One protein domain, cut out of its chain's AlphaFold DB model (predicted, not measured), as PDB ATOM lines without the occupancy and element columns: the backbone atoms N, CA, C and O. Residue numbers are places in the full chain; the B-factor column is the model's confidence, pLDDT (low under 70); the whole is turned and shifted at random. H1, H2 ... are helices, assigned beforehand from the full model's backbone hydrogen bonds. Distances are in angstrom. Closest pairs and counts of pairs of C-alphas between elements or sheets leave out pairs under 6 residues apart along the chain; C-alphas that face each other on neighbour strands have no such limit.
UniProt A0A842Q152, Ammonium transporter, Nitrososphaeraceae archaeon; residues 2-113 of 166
ATOM      1  N   LEU A   2     215.156 242.030 310.850       97.62
ATOM      2  CA  LEU A   2     215.753 241.686 309.548       97.62
ATOM      3  C   LEU A   2     216.204 240.223 309.431       97.62
ATOM      4  O   LEU A   2     215.924 239.595 308.419       97.62
ATOM      5  N   VAL A   3     216.825 239.658 310.473       97.94
ATOM      6  CA  VAL A   3     217.230 238.238 310.485       97.94
ATOM      7  C   VAL A   3     216.041 237.315 310.208       97.94
ATOM      8  O   VAL A   3     216.112 236.482 309.311       97.94
ATOM      9  N   TRP A   4     214.927 237.506 310.917       97.44
ATOM     10  CA  TRP A   4     213.708 236.721 310.710       97.44
ATOM     11  C   TRP A   4     213.142 236.886 309.302       97.44
ATOM     12  O   TRP A   4     212.843 235.883 308.668       97.44
ATOM     13  N   ILE A   5     213.044 238.122 308.799       97.81
ATOM     14  CA  ILE A   5     212.547 238.391 307.441       97.81
ATOM     15  C   ILE A   5     213.400 237.656 306.407       97.81
ATOM     16  O   ILE A   5     212.858 236.994 305.532       97.81
ATOM     17  N   LEU A   6     214.729 237.755 306.503       98.00
ATOM     18  CA  LEU A   6     215.642 237.138 305.542       98.00
ATOM     19  C   LEU A   6     215.558 235.607 305.581       98.00
ATOM     20  O   LEU A   6     215.508 234.971 304.528       98.00
ATOM     21  N   LEU A   7     215.505 235.012 306.775       97.12
ATOM     22  CA  LEU A   7     215.407 233.561 306.935       97.12
ATOM     23  C   LEU A   7     214.041 233.027 306.494       97.12
ATOM     24  O   LEU A   7     213.984 232.055 305.738       97.12
ATOM     25  N   SER A   8     212.952 233.687 306.902       95.62
ATOM     26  CA  SER A   8     211.602 233.304 306.495       95.62
ATOM     27  C   SER A   8     211.412 233.487 304.997       95.62
ATOM     28  O   SER A   8     210.818 232.630 304.358       95.62
ATOM     29  N   TRP A   9     211.940 234.568 304.413       97.19
ATOM     30  CA  TRP A   9     211.852 234.815 302.975       97.19
ATOM     31  C   TRP A   9     212.625 233.753 302.199       97.19
ATOM     32  O   TRP A   9     212.066 233.139 301.294       97.19
ATOM     33  N   LYS A  10     213.861 233.438 302.603       96.88
ATOM     34  CA  LYS A  10     214.637 232.358 301.980       96.88
ATOM     35  C   LYS A  10     213.874 231.028 301.969       96.88
ATOM     36  O   LYS A  10     213.997 230.271 301.011       96.88
ATOM     37  N   ARG A  11     213.097 230.742 303.017       93.94
ATOM     38  CA  ARG A  11     212.336 229.496 303.151       93.94
ATOM     39  C   ARG A  11     210.977 229.515 302.443       93.94
ATOM     40  O   ARG A  11     210.612 228.527 301.820       93.94
ATOM     41  N   ALA A  12     210.227 230.608 302.554       93.12
ATOM     42  CA  ALA A  12     208.847 230.726 302.077       93.12
ATOM     43  C   ALA A  12     208.724 231.375 300.685       93.12
ATOM     44  O   ALA A  12     207.621 231.483 300.151       93.12
ATOM     45  N   GLY A  13     209.823 231.875 300.114       95.25
ATOM     46  CA  GLY A  13     209.861 232.538 298.806       95.25
ATOM     47  C   GLY A  13     209.342 233.982 298.792       95.25
ATOM     48  O   GLY A  13     209.547 234.688 297.808       95.25
ATOM     49  N   LYS A  14     208.739 234.465 299.886       94.31
ATOM     50  CA  LYS A  14     208.206 235.832 300.021       94.31
ATOM     51  C   LYS A  14     208.468 236.437 301.409       94.31
ATOM     52  O   LYS A  14     208.526 235.687 302.388       94.31
ATOM     53  N   PRO A  15     208.609 237.771 301.521       93.00
ATOM     54  CA  PRO A  15     208.707 238.439 302.815       93.00
ATOM     55  C   PRO A  15     207.385 238.326 303.591       93.00
ATOM     56  O   PRO A  15     206.308 238.295 302.998       93.00
ATOM     57  N   SER A  16     207.471 238.275 304.923       94.25
ATOM     58  CA  SER A  16     206.312 238.153 305.815       94.25
ATOM     59  C   SER A  16     206.303 239.245 306.886       94.25
ATOM     60  O   SER A  16     207.306 239.464 307.571       94.25
ATOM     61  N   THR A  17     205.145 239.884 307.074       96.00
ATOM     62  CA  THR A  17     204.909 240.849 308.158       96.00
ATOM     63  C   THR A  17     204.954 240.173 309.526       96.00
ATOM     64  O   THR A  17     205.560 240.713 310.447       96.00
ATOM     65  N   THR A  18     204.401 238.964 309.666       94.00
ATOM     66  CA  THR A  18     204.458 238.223 310.938       94.00
ATOM     67  C   THR A  18     205.895 237.860 311.297       94.00
ATOM     68  O   THR A  18     206.298 238.015 312.446       94.00
ATOM     69  N   ALA A  19     206.723 237.507 310.308       95.06
ATOM     70  CA  ALA A  19     208.151 237.281 310.530       95.06
ATOM     71  C   ALA A  19     208.879 238.566 310.960       95.06
ATOM     72  O   ALA A  19     209.731 238.530 311.850       95.06
ATOM     73  N   ALA A  20     208.537 239.713 310.365       97.19
ATOM     74  CA  ALA A  20     209.085 241.002 310.777       97.19
ATOM     75  C   ALA A  20     208.770 241.307 312.249       97.19
ATOM     76  O   ALA A  20     209.685 241.662 312.998       97.19
ATOM     77  N   ILE A  21     207.509 241.113 312.656       97.19
ATOM     78  CA  ILE A  21     207.023 241.333 314.024       97.19
ATOM     79  C   ILE A  21     207.685 240.354 314.997       97.19
ATOM     80  O   ILE A  21     208.333 240.808 315.938       97.19
ATOM     81  N   ASN A  22     207.644 239.043 314.735       96.25
ATOM     82  CA  ASN A  22     208.287 238.030 315.584       96.25
ATOM     83  C   ASN A  22     209.774 238.329 315.767       96.25
ATOM     84  O   ASN A  22     210.295 238.302 316.883       96.25
ATOM     85  N   GLY A  23     210.465 238.707 314.690       97.56
ATOM     86  CA  GLY A  23     211.864 239.091 314.768       97.56
ATOM     87  C   GLY A  23     212.121 240.405 315.503       97.56
ATOM     88  O   GLY A  23     213.229 240.595 316.003       97.56
ATOM     89  N   ALA A  24     211.187 241.357 315.499       98.19
ATOM     90  CA  ALA A  24     211.301 242.596 316.269       98.19
ATOM     91  C   ALA A  24     211.104 242.318 317.765       98.19
ATOM     92  O   ALA A  24     211.974 242.665 318.562       98.19
ATOM     93  N   ILE A  25     210.032 241.603 318.118       98.12
ATOM     94  CA  ILE A  25     209.719 241.216 319.498       98.12
ATOM     95  C   ILE A  25     210.837 240.345 320.071       98.12
ATOM     96  O   ILE A  25     211.298 240.620 321.169       98.12
ATOM     97  N   SER A  26     211.369 239.389 319.307       98.06
ATOM     98  CA  SER A  26     212.492 238.543 319.746       98.06
ATOM     99  C   SER A  26     213.728 239.354 320.140       98.06
ATOM    100  O   SER A  26     214.411 239.029 321.109       98.06
ATOM    101  N   GLY A  27     214.020 240.423 319.390       98.19
ATOM    102  CA  GLY A  27     215.113 241.338 319.707       98.19
ATOM    103  C   GLY A  27     214.834 242.161 320.964       98.19
ATOM    104  O   GLY A  27     215.706 242.263 321.817       98.19
ATOM    105  N   LEU A  28     213.620 242.707 321.098       98.31
ATOM    106  CA  LEU A  28     213.205 243.512 322.255       98.31
ATOM    107  C   LEU A  28     213.140 242.678 323.543       98.31
ATOM    108  O   LEU A  28     213.774 243.022 324.541       98.31
ATOM    109  N   ALA A  29     212.427 241.553 323.509       97.75
ATOM    110  CA  ALA A  29     212.307 240.619 324.622       97.75
ATOM    111  C   ALA A  29     213.682 240.086 325.040       97.75
ATOM    112  O   ALA A  29     214.034 240.131 326.215       97.75
ATOM    113  N   GLY A  30     214.502 239.661 324.074       98.06
ATOM    114  CA  GLY A  30     215.829 239.136 324.367       98.06
ATOM    115  C   GLY A  30     216.829 240.184 324.859       98.06
ATOM    116  O   GLY A  30     217.657 239.869 325.700       98.06
ATOM    117  N   VAL A  31     216.783 241.439 324.398       98.38
ATOM    118  CA  VAL A  31     217.720 242.469 324.894       98.38
ATOM    119  C   VAL A  31     217.302 243.045 326.247       98.38
ATOM    120  O   VAL A  31     218.155 243.569 326.956       98.38
ATOM    121  N   THR A  32     216.026 242.918 326.628       98.44
ATOM    122  CA  THR A  32     215.454 243.424 327.893       98.44
ATOM    123  C   THR A  32     216.373 243.248 329.109       98.44
ATOM    124  O   THR A  32     216.676 244.258 329.746       98.44
ATOM    125  N   PRO A  33     216.878 242.040 329.437       97.31
ATOM    126  CA  PRO A  33     217.732 241.870 330.612       97.31
ATOM    127  C   PRO A  33     219.064 242.635 330.496       97.31
ATOM    128  O   PRO A  33     219.579 243.135 331.492       97.31
ATOM    129  N   ALA A  34     219.621 242.764 329.290       97.88
ATOM    130  CA  ALA A  34     220.958 243.310 329.055       97.88
ATOM    131  C   ALA A  34     220.986 244.811 328.716       97.88
ATOM    132  O   ALA A  34     222.063 245.406 328.717       97.88
ATOM    133  N   ALA A  35     219.836 245.432 328.432       97.62
ATOM    134  CA  ALA A  35     219.745 246.781 327.865       97.62
ATOM    135  C   ALA A  35     220.471 247.861 328.688       97.62
ATOM    136  O   ALA A  35     221.029 248.794 328.120       97.62
ATOM    137  N   GLY A  36     220.501 247.711 330.014       98.00
ATOM    138  CA  GLY A  36     221.183 248.627 330.929       98.00
ATOM    139  C   GLY A  36     222.644 248.283 331.227       98.00
ATOM    140  O   GLY A  36     223.200 248.880 332.140       98.00
ATOM    141  N   PHE A  37     223.252 247.309 330.544       98.44
ATOM    142  CA  PHE A  37     224.589 246.793 330.883       98.44
ATOM    143  C   PHE A  37     225.541 246.675 329.688       98.44
ATOM    144  O   PHE A  37     226.730 246.432 329.886       98.44
ATOM    145  N   ILE A  38     225.051 246.823 328.455       98.31
ATOM    146  CA  ILE A  38     225.833 246.592 327.232       98.31
ATOM    147  C   ILE A  38     225.859 247.832 326.333       98.31
ATOM    148  O   ILE A  38     224.934 248.641 326.333       98.31
ATOM    149  N   SER A  39     226.911 247.972 325.525       98.12
ATOM    150  CA  SER A  39     227.029 249.072 324.560       98.12
ATOM    151  C   SER A  39     226.046 248.922 323.388       98.12
ATOM    152  O   SER A  39     225.582 247.824 323.079       98.12
ATOM    153  N   ALA A  40     225.789 250.017 322.665       97.56
ATOM    154  CA  ALA A  40     224.952 249.996 321.459       97.56
ATOM    155  C   ALA A  40     225.510 249.076 320.352       97.56
ATOM    156  O   ALA A  40     224.762 248.435 319.618       97.56
ATOM    157  N   GLN A  41     226.837 248.972 320.241       97.81
ATOM    158  CA  GLN A  41     227.475 248.051 319.300       97.81
ATOM    159  C   GLN A  41     227.222 246.592 319.700       97.81
ATOM    160  O   GLN A  41     226.863 245.765 318.862       97.81
ATOM    161  N   ASN A  42     227.356 246.281 320.989       97.88
ATOM    162  CA  ASN A  42     227.086 244.950 321.514       97.88
ATOM    163  C   ASN A  42     225.601 244.570 321.380       97.88
ATOM    164  O   ASN A  42     225.295 243.428 321.039       97.88
ATOM    165  N   SER A  43     224.677 245.518 321.575       97.88
ATOM    166  CA  SER A  43     223.239 245.269 321.409       97.88
ATOM    167  C   SER A  43     222.853 244.975 319.956       97.88
ATOM    168  O   SER A  43     222.000 244.119 319.721       97.88
ATOM    169  N   PHE A  44     223.522 245.594 318.975       98.19
ATOM    170  CA  PHE A  44     223.341 245.272 317.558       98.19
ATOM    171  C   PHE A  44     223.681 243.805 317.256       98.19
ATOM    172  O   PHE A  44     222.858 243.081 316.689       98.19
ATOM    173  N   PHE A  45     224.861 243.337 317.679       98.31
ATOM    174  CA  PHE A  45     225.268 241.944 317.467       98.31
ATOM    175  C   PHE A  45     224.392 240.962 318.247       98.31
ATOM    176  O   PHE A  45     223.994 239.931 317.700       98.31
ATOM    177  N   LEU A  46     224.019 241.304 319.483       98.56
ATOM    178  CA  LEU A  46     223.084 240.503 320.266       98.56
ATOM    179  C   LEU A  46     221.729 240.387 319.556       98.56
ATOM    180  O   LEU A  46     221.193 239.290 319.460       98.56
ATOM    181  N   GLY A  47     221.204 241.465 318.970       98.50
ATOM    182  CA  GLY A  47     219.960 241.434 318.196       98.50
ATOM    183  C   GLY A  47     220.001 240.474 316.999       98.50
ATOM    184  O   GLY A  47     218.997 239.822 316.699       98.50
ATOM    185  N   ILE A  48     221.157 240.335 316.341       98.69
ATOM    186  CA  ILE A  48     221.353 239.338 315.278       98.69
ATOM    187  C   ILE A  48     221.267 237.924 315.862       98.69
ATOM    188  O   ILE A  48     220.501 237.100 315.357       98.69
ATOM    189  N   ILE A  49     222.002 237.663 316.946       98.62
ATOM    190  CA  ILE A  49     222.019 236.365 317.637       98.62
ATOM    191  C   ILE A  49     220.611 235.987 318.111       98.62
ATOM    192  O   ILE A  49     220.162 234.875 317.849       98.62
ATOM    193  N   LEU A  50     219.885 236.915 318.736       98.69
ATOM    194  CA  LEU A  50     218.509 236.720 319.201       98.69
ATOM    195  C   LEU A  50     217.552 236.405 318.047       98.69
ATOM    196  O   LEU A  50     216.687 235.540 318.178       98.69
ATOM    197  N   GLY A  51     217.726 237.065 316.897       98.31
ATOM    198  CA  GLY A  51     216.958 236.769 315.691       98.31
ATOM    199  C   GLY A  51     217.153 235.330 315.209       98.31
ATOM    200  O   GLY A  51     216.171 234.653 314.915       98.31
ATOM    201  N   PHE A  52     218.399 234.848 315.174       98.56
ATOM    202  CA  PHE A  52     218.705 233.460 314.815       98.56
ATOM    203  C   PHE A  52     218.207 232.466 315.864       98.56
ATOM    204  O   PHE A  52     217.579 231.471 315.503       98.56
ATOM    205  N   ALA A  53     218.458 232.739 317.146       98.50
ATOM    206  CA  ALA A  53     218.053 231.880 318.252       98.50
ATOM    207  C   ALA A  53     216.538 231.652 318.244       98.50
ATOM    208  O   ALA A  53     216.090 230.511 318.276       98.50
ATOM    209  N   SER A  54     215.759 232.726 318.104       98.31
ATOM    210  CA  SER A  54     214.302 232.657 318.009       98.31
ATOM    211  C   SER A  54     213.824 231.904 316.758       98.31
ATOM    212  O   SER A  54     213.004 230.994 316.865       98.31
ATOM    213  N   TYR A  55     214.385 232.198 315.575       97.88
ATOM    214  CA  TYR A  55     213.971 231.544 314.325       97.88
ATOM    215  C   TYR A  55     214.259 230.035 314.304       97.88
ATOM    216  O   TYR A  55     213.465 229.245 313.796       97.88
ATOM    217  N   TYR A  56     215.388 229.593 314.855       98.06
ATOM    218  CA  TYR A  56     215.655 228.158 314.949       98.06
ATOM    219  C   TYR A  56     214.897 227.499 316.104       98.06
ATOM    220  O   TYR A  56     214.523 226.334 315.983       98.06
ATOM    221  N   ALA A  57     214.600 228.235 317.179       97.75
ATOM    222  CA  ALA A  57     213.757 227.739 318.260       97.75
ATOM    223  C   ALA A  57     212.331 227.434 317.791       97.75
ATOM    224  O   ALA A  57     211.823 226.368 318.118       97.75
ATOM    225  N   ILE A  58     211.702 228.299 316.984       96.25
ATOM    226  CA  ILE A  58     210.366 228.006 316.435       96.25
ATOM    227  C   ILE A  58     210.383 226.742 315.559       96.25
ATOM    228  O   ILE A  58     209.504 225.895 315.690       96.25
ATOM    229  N   ILE A  59     211.415 226.558 314.724       95.88
ATOM    230  CA  ILE A  59     211.571 225.357 313.885       95.88
ATOM    231  C   ILE A  59     211.732 224.106 314.752       95.88
ATOM    232  O   ILE A  59     211.125 223.070 314.481       95.88
ATOM    233  N   LEU A  60     212.546 224.187 315.803       97.06
ATOM    234  CA  LEU A  60     212.734 223.084 316.735       97.06
ATOM    235  C   LEU A  60     211.417 222.737 317.445       97.06
ATOM    236  O   LEU A  60     210.990 221.586 317.410       97.06
ATOM    237  N   LEU A  61     210.754 223.725 318.046       96.69
ATOM    238  CA  LEU A  61     209.546 223.523 318.845       96.69
ATOM    239  C   LEU A  61     208.376 223.008 317.999       96.69
ATOM    240  O   LEU A  61     207.777 221.990 318.341       96.69
ATOM    241  N   LYS A  62     208.080 223.658 316.869       94.44
ATOM    242  CA  LYS A  62     206.896 223.331 316.062       94.44
ATOM    243  C   LYS A  62     207.126 222.172 315.103       94.44
ATOM    244  O   LYS A  62     206.281 221.291 314.974       94.44
ATOM    245  N   GLU A  63     208.265 222.134 314.417       93.62
ATOM    246  CA  GLU A  63     208.453 221.164 313.330       93.62
ATOM    247  C   GLU A  63     209.037 219.846 313.813       93.62
ATOM    248  O   GLU A  63     208.650 218.801 313.287       93.62
ATOM    249  N   HIS A  64     209.916 219.888 314.816       95.19
ATOM    250  CA  HIS A  64     210.612 218.702 315.315       95.19
ATOM    251  C   HIS A  64     209.964 218.155 316.586       95.19
ATOM    252  O   HIS A  64     209.727 216.955 316.672       95.19
ATOM    253  N   LEU A  65     209.649 219.024 317.552       96.75
ATOM    254  CA  LEU A  65     209.061 218.619 318.832       96.75
ATOM    255  C   LEU A  65     207.528 218.577 318.817       96.75
ATOM    256  O   LEU A  65     206.943 218.032 319.747       96.75
ATOM    257  N   LYS A  66     206.888 219.112 317.766       96.19
ATOM    258  CA  LYS A  66     205.423 219.150 317.601       96.19
ATOM    259  C   LYS A  66     204.694 219.783 318.795       96.19
ATOM    260  O   LYS A  66     203.589 219.377 319.136       96.19
ATOM    261  N   ILE A  67     205.321 220.773 319.429       95.81
ATOM    262  CA  ILE A  67     204.717 221.545 320.514       95.81
ATOM    263  C   ILE A  67     203.858 222.644 319.894       95.81
ATOM    264  O   ILE A  67     204.369 223.488 319.151       95.81
ATOM    265  N   ASP A  68     202.567 222.636 320.222       93.38
ATOM    266  CA  ASP A  68     201.628 223.674 319.807       93.38
ATOM    267  C   ASP A  68     201.753 224.922 320.693       93.38
ATOM    268  O   ASP A  68     201.007 225.150 321.642       93.38
ATOM    269  N   ASP A  69     202.784 225.713 320.407       93.06
ATOM    270  CA  ASP A  69     202.940 227.059 320.947       93.06
ATOM    271  C   ASP A  69     202.206 228.049 320.033       93.06
ATOM    272  O   ASP A  69     202.787 228.590 319.083       93.06
ATOM    273  N   ALA A  70     200.908 228.232 320.291       90.19
ATOM    274  CA  ALA A  70     199.980 228.944 319.409       90.19
ATOM    275  C   ALA A  70     200.512 230.308 318.927       90.19
ATOM    276  O   ALA A  70     200.388 230.642 317.749       90.19
ATOM    277  N   LEU A  71     201.171 231.065 319.813       91.56
ATOM    278  CA  LEU A  71     201.660 232.425 319.551       91.56
ATOM    279  C   LEU A  71     203.197 232.540 319.528       91.56
ATOM    280  O   LEU A  71     203.731 233.643 319.623       91.56
ATOM    281  N   ASP A  72     203.916 231.420 319.404       94.25
ATOM    282  CA  ASP A  72     205.386 231.363 319.359       94.25
ATOM    283  C   ASP A  72     206.098 231.913 320.619       94.25
ATOM    284  O   ASP A  72     207.294 232.234 320.569       94.25
ATOM    285  N   VAL A  73     205.403 232.010 321.759       95.88
ATOM    286  CA  VAL A  73     205.869 232.715 322.970       95.88
ATOM    287  C   VAL A  73     207.164 232.113 323.510       95.88
ATOM    288  O   VAL A  73     208.083 232.834 323.902       95.88
ATOM    289  N   SER A  74     207.294 230.792 323.483       96.12
ATOM    290  CA  SER A  74     208.476 230.077 323.969       96.12
ATOM    291  C   SER A  74     209.710 230.401 323.130       96.12
ATOM    292  O   SER A  74     210.801 230.572 323.676       96.12
ATOM    293  N   SER A  75     209.554 230.531 321.810       96.81
ATOM    294  CA  SER A  75     210.659 230.875 320.905       96.81
ATOM    295  C   SER A  75     211.026 232.362 320.970       96.81
ATOM    296  O   SER A  75     212.209 232.705 321.014       96.81
ATOM    297  N   VAL A  76     210.015 233.237 321.040       97.56
ATOM    298  CA  VAL A  76     210.160 234.696 320.960       97.56
ATOM    299  C   VAL A  76     210.525 235.327 322.301       97.56
ATOM    300  O   VAL A  76     211.245 236.325 322.293       97.56
ATOM    301  N   HIS A  77     210.085 234.762 323.429       98.00
ATOM    302  CA  HIS A  77     210.356 235.265 324.784       98.00
ATOM    303  C   HIS A  77     211.215 234.309 325.610       98.00
ATOM    304  O   HIS A  77     212.177 234.745 326.238       98.00
ATOM    305  N   GLY A  78     210.888 233.012 325.618       97.12
ATOM    306  CA  GLY A  78     211.596 232.026 326.438       97.12
ATOM    307  C   GLY A  78     213.062 231.881 326.028       97.12
ATOM    308  O   GLY A  78     213.972 232.204 326.792       97.12
ATOM    309  N   VAL A  79     213.308 231.448 324.789       98.19
ATOM    310  CA  VAL A  79     214.669 231.215 324.277       98.19
ATOM    311  C   VAL A  79     215.473 232.511 324.182       98.19
ATOM    312  O   VAL A  79     216.633 232.556 324.591       98.19
ATOM    313  N   THR A  80     214.879 233.588 323.674       98.50
ATOM    314  CA  THR A  80     215.559 234.888 323.560       98.50
ATOM    315  C   THR A  80     215.872 235.489 324.927       98.50
ATOM    316  O   THR A  80     216.957 236.040 325.099       98.50
ATOM    317  N   GLY A  81     214.980 235.345 325.913       98.38
ATOM    318  CA  GLY A  81     215.193 235.786 327.288       98.38
ATOM    319  C   GLY A  81     216.338 235.034 327.962       98.38
ATOM    320  O   GLY A  81     217.157 235.654 328.644       98.38
ATOM    321  N   ILE A  82     216.467 233.727 327.704       98.56
ATOM    322  CA  ILE A  82     217.621 232.920 328.132       98.56
ATOM    323  C   ILE A  82     218.909 233.473 327.518       98.56
ATOM    324  O   ILE A  82     219.840 233.820 328.245       98.56
ATOM    325  N   VAL A  83     218.961 233.604 326.188       98.69
ATOM    326  CA  VAL A  83     220.154 234.085 325.471       98.69
ATOM    327  C   VAL A  83     220.547 235.492 325.927       98.69
ATOM    328  O   VAL A  83     221.718 235.754 326.196       98.69
ATOM    329  N   GLY A  84     219.571 236.385 326.076       98.50
ATOM    330  CA  GLY A  84     219.761 237.742 326.571       98.50
ATOM    331  C   GLY A  84     220.298 237.813 327.993       98.50
ATOM    332  O   GLY A  84     221.231 238.561 328.278       98.50
ATOM    333  N   SER A  85     219.739 237.001 328.889       98.69
ATOM    334  CA  SER A  85     220.172 236.944 330.286       98.69
ATOM    335  C   SER A  85     221.594 236.406 330.407       98.69
ATOM    336  O   SER A  85     222.378 236.929 331.198       98.69
ATOM    337  N   LEU A  86     221.952 235.404 329.599       98.75
ATOM    338  CA  LEU A  86     223.320 234.892 329.515       98.75
ATOM    339  C   LEU A  86     224.281 235.916 328.903       98.75
ATOM    340  O   LEU A  86     225.436 235.972 329.317       98.75
ATOM    341  N   ALA A  87     223.817 236.766 327.980       98.50
ATOM    342  CA  ALA A  87     224.643 237.813 327.389       98.50
ATOM    343  C   ALA A  87     225.167 238.806 328.441       98.50
ATOM    344  O   ALA A  87     226.321 239.206 328.343       98.50
ATOM    345  N   ILE A  88     224.410 239.123 329.502       98.56
ATOM    346  CA  ILE A  88     224.939 239.902 330.647       98.56
ATOM    347  C   ILE A  88     226.214 239.245 331.194       98.56
ATOM    348  O   ILE A  88     227.231 239.897 331.396       98.56
ATOM    349  N   GLY A  89     226.182 237.922 331.353       98.38
ATOM    350  CA  GLY A  89     227.291 237.113 331.847       98.38
ATOM    351  C   GLY A  89     228.549 237.175 330.993       98.38
ATOM    352  O   GLY A  89     229.639 236.903 331.488       98.38
ATOM    353  N   ILE A  90     228.409 237.541 329.722       98.56
ATOM    354  CA  ILE A  90     229.498 237.546 328.750       98.56
ATOM    355  C   ILE A  90     229.999 238.971 328.503       98.56
ATOM    356  O   ILE A  90     231.206 239.201 328.531       98.56
ATOM    357  N   ILE A  91     229.081 239.911 328.270       98.38
ATOM    358  CA  ILE A  91     229.365 241.219 327.664       98.38
ATOM    359  C   ILE A  91     228.845 242.428 328.465       98.38
ATOM    360  O   ILE A  91     228.859 243.539 327.931       98.38
ATOM    361  N   ALA A  92     228.374 242.250 329.706       98.50
ATOM    362  CA  ALA A  92     228.080 243.388 330.586       98.50
ATOM    363  C   ALA A  92     229.351 244.185 330.903       98.50
ATOM    364  O   ALA A  92     230.415 243.584 331.048       98.50
ATOM    365  N   SER A  93     229.235 245.511 331.012       98.44
ATOM    366  CA  SER A  93     230.369 246.387 331.305       98.44
ATOM    367  C   SER A  93     230.043 247.501 332.293       98.44
ATOM    368  O   SER A  93     229.046 248.214 332.132       98.44
ATOM    369  N   THR A  94     230.939 247.739 333.256       98.25
ATOM    370  CA  THR A  94     230.800 248.850 334.212       98.25
ATOM    371  C   THR A  94     231.018 250.220 333.574       98.25
ATOM    372  O   THR A  94     230.546 251.225 334.099       98.25
ATOM    373  N   VAL A  95     231.633 250.272 332.387       97.75
ATOM    374  CA  VAL A  95     231.701 251.494 331.568       97.75
ATOM    375  C   VAL A  95     230.301 251.948 331.146       97.75
ATOM    376  O   VAL A  95     230.042 253.144 331.053       97.75
ATOM    377  N   ILE A  96     229.395 250.998 330.895       98.25
ATOM    378  CA  ILE A  96     228.000 251.284 330.538       98.25
ATOM    379  C   ILE A  96     227.158 251.506 331.792       98.25
ATOM    380  O   ILE A  96     226.324 252.408 331.821       98.25
ATOM    381  N   ASN A  97     227.382 250.701 332.831       98.19
ATOM    382  CA  ASN A  97     226.672 250.820 334.096       98.19
ATOM    383  C   ASN A  97     227.616 250.605 335.283       98.19
ATOM    384  O   ASN A  97     227.853 249.457 335.660       98.19
ATOM    385  N   PRO A  98     228.099 251.687 335.922       97.31
ATOM    386  CA  PRO A  98     229.042 251.596 337.037       97.31
ATOM    387  C   PRO A  98     228.528 250.824 338.261       97.31
ATOM    388  O   PRO A  98     229.331 250.387 339.079       97.31
ATOM    389  N   ALA A  99     227.207 250.664 338.403       97.00
ATOM    390  CA  ALA A  99     226.585 249.871 339.466       97.00
ATOM    391  C   ALA A  99     226.298 248.413 339.049       97.00
ATOM    392  O   ALA A  99     225.796 247.626 339.851       97.00
ATOM    393  N   GLY A 100     226.561 248.065 337.787       95.75
ATOM    394  CA  GLY A 100     226.365 246.736 337.226       95.75
ATOM    395  C   GLY A 100     227.589 245.825 337.371       95.75
ATOM    396  O   GLY A 100     228.623 246.231 337.901       95.75
ATOM    397  N   PRO A 101     227.485 244.574 336.899       97.44
ATOM    398  CA  PRO A 101     228.606 243.648 336.880       97.44
ATOM    399  C   PRO A 101     229.494 243.854 335.644       97.44
ATOM    400  O   PRO A 101     229.036 244.321 334.601       97.44
ATOM    401  N   GLU A 102     230.739 243.390 335.731       98.38
ATOM    402  CA  GLU A 102     231.508 243.028 334.537       98.38
ATOM    403  C   GLU A 102     231.109 241.629 334.059       98.38
ATOM    404  O   GLU A 102     230.805 240.749 334.871       98.38
ATOM    405  N   GLY A 103     231.116 241.420 332.745       98.44
ATOM    406  CA  GLY A 103     230.960 240.111 332.119       98.44
ATOM    407  C   GLY A 103     232.287 239.361 331.954       98.44
ATOM    408  O   GLY A 103     233.372 239.876 332.235       98.44
ATOM    409  N   LEU A 104     232.205 238.139 331.425       98.44
ATOM    410  CA  LEU A 104     233.353 237.279 331.120       98.44
ATOM    411  C   LEU A 104     234.426 237.996 330.290       98.44
ATOM    412  O   LEU A 104     235.606 237.916 330.626       98.44
ATOM    413  N   LEU A 105     234.031 238.710 329.229       97.94
ATOM    414  CA  LEU A 105     234.975 239.391 328.332       97.94
ATOM    415  C   LEU A 105     235.630 240.628 328.955       97.94
ATOM    416  O   LEU A 105     236.599 241.145 328.404       97.94
ATOM    417  N   TYR A 106     235.130 241.072 330.105       97.50
ATOM    418  CA  TYR A 106     235.645 242.216 330.847       97.50
ATOM    419  C   TYR A 106     236.274 241.813 332.192       97.50
ATOM    420  O   TYR A 106     236.531 242.655 333.048       97.50
ATOM    421  N   GLY A 107     236.580 240.521 332.370       97.50
ATOM    422  CA  GLY A 107     237.398 240.022 333.478       97.50
ATOM    423  C   GLY A 107     236.636 239.333 334.610       97.50
ATOM    424  O   GLY A 107     237.266 238.905 335.575       97.50
ATOM    425  N   ASN A 108     235.315 239.163 334.501       98.31
ATOM    426  CA  ASN A 108     234.511 238.479 335.516       98.31
ATOM    427  C   ASN A 108     233.823 237.217 334.951       98.31
ATOM    428  O   ASN A 108     232.635 237.239 334.614       98.31
ATOM    429  N   PRO A 109     234.538 236.078 334.866       96.75
ATOM    430  CA  PRO A 109     233.970 234.819 334.377       96.75
ATOM    431  C   PRO A 109     232.828 234.282 335.248       96.75
ATOM    432  O   PRO A 109     231.960 233.564 334.751       96.75
ATOM    433  N   MET A 110     232.803 234.637 336.538       98.31
ATOM    434  CA  MET A 110     231.764 234.187 337.465       98.31
ATOM    435  C   MET A 110     230.390 234.762 337.105       98.31
ATOM    436  O   MET A 110     229.373 234.123 337.379       98.31
ATOM    437  N   GLN A 111     230.335 235.915 336.429       98.56
ATOM    438  CA  GLN A 111     229.060 236.512 336.040       98.56
ATOM    439  C   GLN A 111     228.244 235.592 335.133       98.56
ATOM    440  O   GLN A 111     227.031 235.494 335.300       98.56
ATOM    441  N   LEU A 112     228.883 234.858 334.217       98.50
ATOM    442  CA  LEU A 112     228.177 233.898 333.366       98.50
ATOM    443  C   LEU A 112     227.526 232.774 334.177       98.50
ATOM    444  O   LEU A 112     226.385 232.409 333.899       98.50
ATOM    445  N   ALA A 113     228.206 232.268 335.207       98.44
ATOM    446  CA  ALA A 113     227.646 231.255 336.098       98.44
ATOM    447  C   ALA A 113     226.462 231.803 336.913       98.44
ATOM    448  O   ALA A 113     225.445 231.123 337.047       98.44
TER     449      ALA A 113
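This is residues 2 to 113 of the 166 residues of the protein "Ammonium transporter" of Nitrososphaeraceae archaeon (UniProt A0A842Q152). What does the model look like? H2 and the long H3 cross in the middle of an up-and-down bundle, each helix running against the one before, with H1 on one side of this pair and H4 on the other. The loop of residues 92 to 109 and short H5 lie at the end away from H1. What is it made of? The 112 printed residues hold five named helices, H1 to H5 along the chain, and no named strand: all helix, compact, with a radius of gyration of the C-alphas of 15.2 A and spans of 45 by 25 by 18 A.

What does the first helix meet? H1, residues 2 to 12, forms a helical hairpin with H2, residues 17 to 31, which touches it with residues 19 to 23 alone; the closest C-alphas, those of Trp 4 and Gly 23, are 5.0 A apart. It touches residues 48 to 55 alone of H3, residues 40 to 64, closest at C-alphas Val 3 and Gly 51, 5.4 A. How do the next helices stand? H2 and H3 touch at a steep tilt of 59 degrees, closest at C-alphas Gly 27 and Gly 47, 5.1 A. H4, residues 73 to 91, forms a helical hairpin with H3, closest at C-alphas Ser 54 and Ser 75, 5.0 A, and touches H2, closest at C-alphas Gly 30 and Thr 80, 4.3 A. With residues 86 to 90 alone it touches H5, residues 110 to 113, closest at C-alphas Gly 89 and Leu 112, 3.7 A. Are the backbones complete? Each O i to N i+4 pair is within hydrogen-bond range in H1 and H2, 20 of 21 in H3 and 12 of 15 in H4; H5 is too short for one.

Where are the ends? C-alpha 2 is at (215.753, 241.686, 309.548) and C-alpha 113 at (227.646, 231.255, 336.098). How long are the longer helices? H2 measures 21.1 A, H3 35.0 A and H4 25.4 A.

How far does it reach? The two C-alphas farthest apart, Gly 13 and Ala 99, are 47.3 A apart. Is anything missing or uncertain? The printed part has no cut, the link from H4 to H5 is long, and no printed residue is under 70.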